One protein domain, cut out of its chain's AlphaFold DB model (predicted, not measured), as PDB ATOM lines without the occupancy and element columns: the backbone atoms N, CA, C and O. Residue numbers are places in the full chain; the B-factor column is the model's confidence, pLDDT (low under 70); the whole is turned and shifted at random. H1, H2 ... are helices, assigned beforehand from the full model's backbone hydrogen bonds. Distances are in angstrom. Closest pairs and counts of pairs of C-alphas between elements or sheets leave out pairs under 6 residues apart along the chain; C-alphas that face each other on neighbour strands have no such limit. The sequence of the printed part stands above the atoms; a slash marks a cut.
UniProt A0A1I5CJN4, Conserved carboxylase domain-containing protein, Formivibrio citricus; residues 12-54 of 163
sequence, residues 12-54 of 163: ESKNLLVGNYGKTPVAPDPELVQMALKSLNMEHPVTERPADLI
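AT A GLANCE: This is residues 12 to 54 of the 163 residues of the protein "Conserved carboxylase domain-containing protein" of Formivibrio citricus (UniProt A0A1I5CJN4). The longest helix, H2, lies at one end of the domain with the short helix H1 packed on it at a steep tilt, while a one-turn helix, H3, lies at the other end and touches neither. Two unnamed stretches join these parts: residues 18 to 29 make a wide arc from H1 to H2, and residues 41 to 49 lead from H2 across to H3. The printed part has 43 residues, with three named helices in the order H1, H2, H3 and no named strand. The class is all helix, though under half of the residues, 21 of 43, are in named elements. The whole is compact and rounded, with a radius of gyration of the C-alphas of 9.6 A and spans of 27 by 24 by 17 A.

IN THESE COORDINATES: H2, the longest helix, holds residues 30 to 40, Pro 30 to Leu 40, and measures 15.3 A from first to last C-alpha. Its C-alpha 30 stands at (191.275, 130.358, 153.096) and its C-alpha 40 at (193.960, 120.355, 164.337). H1 holds residues 12 to 17, measures 8.8 A, and begins with C-alpha 12 at (196.255, 129.780, 169.515). H3 holds residues 50 to 53, measures 5.6 A, and ends with C-alpha 53 at (180.495, 122.672, 172.652).

HOW THE PARTS SIT: H1 and H2 touch, with 9 pairs of C-alphas within 8 A. Their closest C-alphas are those of Lys 14 and Ala 36, 4.8 A apart. Their lines stand at a steep tilt of 51 degrees, and they run opposite ways. Their centres are 9.2 A apart. H3 touches no helix: it is apart from H1 and apart from H2. In H1 and H2 every pair of O of residue i and N of residue i+4 is within hydrogen-bond range. H3, with 4 residues, is too short for any such pair, and its one pair of O of residue i and N of residue i+3 is within range.

THE WHOLE: The two C-alphas farthest apart in the domain are those of Glu 31 and Ile 54, 27.4 A from each other. The C-alphas of the first and last printed residues, Glu 12 and Ile 54, are 17.3 A apart. The link from H1 to H2, 12 residues, is long, and its C-alphas lie 1 to 13 A from the mean of the C-alphas. The link from H2 to H3, 9 residues, is short. The printed part has no cut. The mean pLDDT of the printed part is 90.4, and no printed residue is under 70.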
ATOM      1  N   GLU A  12     197.250 128.710 169.375       93.00
ATOM      2  CA  GLU A  12     196.255 129.780 169.515       93.00
ATOM      3  C   GLU A  12     195.869 130.398 168.163       93.00
ATOM      4  O   GLU A  12     194.692 130.578 167.861       93.00
ATOM      5  N   SER A  13     196.845 130.664 167.284       92.06
ATOM      6  CA  SER A  13     196.551 131.200 165.947       92.06
ATOM      7  C   SER A  13     195.750 130.219 165.090       92.06
ATOM      8  O   SER A  13     194.872 130.643 164.344       92.06
ATOM      9  N   LYS A  14     196.021 128.911 165.189       92.56
ATOM     10  CA  LYS A  14     195.235 127.886 164.485       92.56
ATOM     11  C   LYS A  14     193.808 127.836 165.024       92.56
ATOM     12  O   LYS A  14     192.874 127.871 164.232       92.56
ATOM     13  N   ASN A  15     193.655 127.825 166.349       92.25
ATOM     14  CA  ASN A  15     192.362 127.844 167.033       92.25
ATOM     15  C   ASN A  15     191.530 129.090 166.657       92.25
ATOM     16  O   ASN A  15     190.323 128.989 166.451       92.25
ATOM     17  N   LEU A  16     192.173 130.249 166.469       92.56
ATOM     18  CA  LEU A  16     191.529 131.467 165.965       92.56
ATOM     19  C   LEU A  16     190.992 131.302 164.547       92.56
ATOM     20  O   LEU A  16     189.857 131.683 164.274       92.56
ATOM     21  N   LEU A  17     191.785 130.711 163.654       91.44
ATOM     22  CA  LEU A  17     191.404 130.523 162.254       91.44
ATOM     23  C   LEU A  17     190.263 129.516 162.073       91.44
ATOM     24  O   LEU A  17     189.487 129.651 161.130       91.44
ATOM     25  N   VAL A  18     190.144 128.526 162.963       91.88
ATOM     26  CA  VAL A  18     189.054 127.535 162.929       91.88
ATOM     27  C   VAL A  18     187.823 127.953 163.736       91.88
ATOM     28  O   VAL A  18     186.882 127.175 163.816       91.88
ATOM     29  N   GLY A  19     187.800 129.157 164.317       91.06
ATOM     30  CA  GLY A  19     186.618 129.698 164.996       91.06
ATOM     31  C   GLY A  19     186.464 129.320 166.473       91.06
ATOM     32  O   GLY A  19     185.448 129.656 167.073       91.06
ATOM     33  N   ASN A  20     187.474 128.714 167.110       90.50
ATOM     34  CA  ASN A  20     187.416 128.336 168.534       90.50
ATOM     35  C   ASN A  20     187.402 129.542 169.496       90.50
ATOM     36  O   ASN A  20     187.091 129.379 170.672       90.50
ATOM     37  N   TYR A  21     187.674 130.759 169.008       92.50
ATOM     38  CA  TYR A  21     187.485 132.016 169.759       92.50
ATOM     39  C   TYR A  21     186.274 132.824 169.269       92.50
ATOM     40  O   TYR A  21     186.101 133.984 169.640       92.50
ATOM     41  N   GLY A  22     185.435 132.225 168.423       90.38
ATOM     42  CA  GLY A  22     184.292 132.871 167.794       90.38
ATOM     43  C   GLY A  22     184.616 133.492 166.434       90.38
ATOM     44  O   GLY A  22     185.601 133.160 165.772       90.38
ATOM     45  N   LYS A  23     183.733 134.390 165.991       90.06
ATOM     46  CA  LYS A  23     183.753 134.945 164.637       90.06
ATOM     47  C   LYS A  23     184.729 136.115 164.520       90.06
ATOM     48  O   LYS A  23     184.580 137.131 165.197       90.06
ATOM     49  N   THR A  24     185.681 136.008 163.598       89.38
ATOM     50  CA  THR A  24     186.568 137.120 163.240       89.38
ATOM     51  C   THR A  24     185.784 138.234 162.525       89.38
ATOM     52  O   THR A  24     184.843 137.942 161.782       89.38
ATOM     53  N   PRO A  25     186.159 139.521 162.687       90.25
ATOM     54  CA  PRO A  25     185.460 140.633 162.031       90.25
ATOM     55  C   PRO A  25     185.452 140.540 160.498       90.25
ATOM     56  O   PRO A  25     184.504 140.975 159.850       90.25
ATOM     57  N   VAL A  26     186.512 139.963 159.926       91.31
ATOM     58  CA  VAL A  26     186.687 139.731 158.488       91.31
ATOM     59  C   VAL A  26     186.976 138.250 158.266       91.31
ATOM     60  O   VAL A  26     187.554 137.594 159.137       91.31
ATOM     61  N   ALA A  27     186.568 137.727 157.109       88.81
ATOM     62  CA  ALA A  27     186.878 136.359 156.721       88.81
ATOM     63  C   ALA A  27     188.406 136.144 156.695       88.81
ATOM     64  O   ALA A  27     189.116 136.930 156.060       88.81
ATOM     65  N   PRO A  28     188.922 135.121 157.397       89.94
ATOM     66  CA  PRO A  28     190.337 134.791 157.367       89.94
ATOM     67  C   PRO A  28     190.747 134.242 155.996       89.94
ATOM     68  O   PRO A  28     189.914 133.785 155.213       89.94
ATOM     69  N   ASP A  29     192.051 134.274 155.726       91.94
ATOM     70  CA  ASP A  29     192.629 133.713 154.505       91.94
ATOM     71  C   ASP A  29     192.298 132.205 154.386       91.94
ATOM     72  O   ASP A  29     192.663 131.438 155.291       91.94
ATOM     73  N   PRO A  30     191.639 131.759 153.297       91.69
ATOM     74  CA  PRO A  30     191.275 130.358 153.096       91.69
ATOM     75  C   PRO A  30     192.456 129.381 153.179       91.69
ATOM     76  O   PRO A  30     192.286 128.264 153.672       91.69
ATOM     77  N   GLU A  31     193.654 129.786 152.741       91.31
ATOM     78  CA  GLU A  31     194.841 128.924 152.770       91.31
ATOM     79  C   GLU A  31     195.292 128.647 154.210       91.31
ATOM     80  O   GLU A  31     195.603 127.507 154.578       91.31
ATOM     81  N   LEU A  32     195.257 129.678 155.062       90.69
ATOM     82  CA  LEU A  32     195.618 129.565 156.475       90.69
ATOM     83  C   LEU A  32     194.580 128.756 157.259       90.69
ATOM     84  O   LEU A  32     194.953 127.957 158.120       90.69
ATOM     85  N   VAL A  33     193.293 128.913 156.937       90.19
ATOM     86  CA  VAL A  33     192.215 128.106 157.531       90.19
ATOM     87  C   VAL A  33     192.408 126.631 157.196       90.19
ATOM     88  O   VAL A  33     192.356 125.787 158.089       90.19
ATOM     89  N   GLN A  34     192.704 126.294 155.938       90.62
ATOM     90  CA  GLN A  34     192.907 124.903 155.541       90.62
ATOM     91  C   GLN A  34     194.145 124.283 156.210       90.62
ATOM     92  O   GLN A  34     194.121 123.113 156.603       90.62
ATOM     93  N   MET A  35     195.218 125.060 156.385       89.81
ATOM     94  CA  MET A  35     196.396 124.630 157.143       89.81
ATOM     95  C   MET A  35     196.069 124.390 158.625       89.81
ATOM     96  O   MET A  35     196.553 123.416 159.213       89.81
ATOM     97  N   ALA A  36     195.244 125.250 159.226       90.94
ATOM     98  CA  ALA A  36     194.802 125.115 160.610       90.94
ATOM     99  C   ALA A  36     193.907 123.881 160.807       90.94
ATOM    100  O   ALA A  36     194.192 123.084 161.697       90.94
ATOM    101  N   LEU A  37     192.917 123.656 159.932       91.56
ATOM    102  CA  LEU A  37     192.036 122.478 159.962       91.56
ATOM    103  C   LEU A  37     192.825 121.165 159.872       91.56
ATOM    104  O   LEU A  37     192.630 120.268 160.689       91.56
ATOM    105  N   LYS A  38     193.789 121.084 158.942       90.56
ATOM    106  CA  LYS A  38     194.690 119.923 158.822       90.56
ATOM    107  C   LYS A  38     195.543 119.717 160.072       90.56
ATOM    108  O   LYS A  38     195.762 118.584 160.474       90.56
ATOM    109  N   SER A  39     196.035 120.803 160.668       89.62
ATOM    110  CA  SER A  39     196.885 120.744 161.865       89.62
ATOM    111  C   SER A  39     196.127 120.332 163.127       89.62
ATOM    112  O   SER A  39     196.748 119.813 164.047       89.62
ATOM    113  N   LEU A  40     194.831 120.640 163.195       88.81
ATOM    114  CA  LEU A  40     193.960 120.355 164.337       88.81
ATOM    115  C   LEU A  40     193.099 119.101 164.119       88.81
ATOM    116  O   LEU A  40     192.291 118.775 164.981       88.81
ATOM    117  N   ASN A  41     193.264 118.404 162.987       89.50
ATOM    118  CA  ASN A  41     192.471 117.233 162.607       89.50
ATOM    119  C   ASN A  41     190.950 117.495 162.644       89.50
ATOM    120  O   ASN A  41     190.174 116.637 163.055       89.50
ATOM    121  N   MET A  42     190.527 118.681 162.200       86.81
ATOM    122  CA  MET A  42     189.121 119.095 162.157       86.81
ATOM    123  C   MET A  42     188.591 119.072 160.722       86.81
ATOM    124  O   MET A  42     189.281 119.500 159.795       86.81
ATOM    125  N   GLU A  43     187.350 118.618 160.536       84.25
ATOM    126  CA  GLU A  43     186.689 118.604 159.222       84.25
ATOM    127  C   GLU A  43     186.143 119.985 158.833       84.25
ATOM    128  O   GLU A  43     186.289 120.418 157.687       84.25
ATOM    129  N   HIS A  44     185.563 120.706 159.798       86.56
ATOM    130  CA  HIS A  44     184.921 122.001 159.582       86.56
ATOM    131  C   HIS A  44     185.282 123.013 160.682       86.56
ATOM    132  O   HIS A  44     185.444 122.617 161.839       86.56
ATOM    133  N   PRO A  45     185.399 124.317 160.352       88.62
ATOM    134  CA  PRO A  45     185.525 125.374 161.352       88.62
ATOM    135  C   PRO A  45     184.284 125.454 162.248       88.62
ATOM    136  O   PRO A  45     183.158 125.256 161.787       88.62
ATOM    137  N   VAL A  46     184.486 125.818 163.510       89.25
ATOM    138  CA  VAL A  46     183.411 126.128 164.451       89.25
ATOM    139  C   VAL A  46     182.769 127.454 164.044       89.25
ATOM    140  O   VAL A  46     183.439 128.476 163.908       89.25
ATOM    141  N   THR A  47     181.457 127.428 163.820       88.56
ATOM    142  CA  THR A  47     180.667 128.616 163.438       88.56
ATOM    143  C   THR A  47     179.709 129.076 164.535       88.56
ATOM    144  O   THR A  47     179.248 130.218 164.512       88.56
ATOM    145  N   GLU A  48     179.441 128.202 165.502       90.62
ATOM    146  CA  GLU A  48     178.611 128.463 166.674       90.62
ATOM    147  C   GLU A  48     179.440 129.090 167.803       90.62
ATOM    148  O   GLU A  48     180.646 129.319 167.664       90.62
ATOM    149  N   ARG A  49     178.805 129.402 168.937       92.12
ATOM    150  CA  ARG A  49     179.528 129.888 170.115       92.12
ATOM    151  C   ARG A  49     180.355 128.724 170.682       92.12
ATOM    152  O   ARG A  49     179.765 127.752 171.141       92.12
ATOM    153  N   PRO A  50     181.696 128.819 170.747       90.56
ATOM    154  CA  PRO A  50     182.538 127.684 171.149       90.56
ATOM    155  C   PRO A  50     182.225 127.126 172.545       90.56
ATOM    156  O   PRO A  50     182.390 125.935 172.777       90.56
ATOM    157  N   ALA A  51     181.726 127.969 173.455       91.12
ATOM    158  CA  ALA A  51     181.316 127.557 174.797       91.12
ATOM    159  C   ALA A  51     180.137 126.565 174.806       91.12
ATOM    160  O   ALA A  51     179.999 125.825 175.771       91.12
ATOM    161  N   ASP A  52     179.320 126.522 173.750       91.69
ATOM    162  CA  ASP A  52     178.179 125.603 173.661       91.69
ATOM    163  C   ASP A  52     178.637 124.154 173.392       91.69
ATOM    164  O   ASP A  52     177.903 123.206 173.659       91.69
ATOM    165  N   LEU A  53     179.872 123.977 172.903       89.12
ATOM    166  CA  LEU A  53     180.495 122.672 172.652       89.12
ATOM    167  C   LEU A  53     181.223 122.110 173.884       89.12
ATOM    168  O   LEU A  53     181.673 120.964 173.853       89.12
ATOM    169  N   ILE A  54     181.364 122.906 174.948       89.12
ATOM    170  CA  ILE A  54     182.085 122.527 176.166       89.12
ATOM    171  C   ILE A  54     181.060 122.038 177.201       89.12
ATOM    172  O   ILE A  54     180.169 122.800 177.588       89.12
TER     173      ILE A  54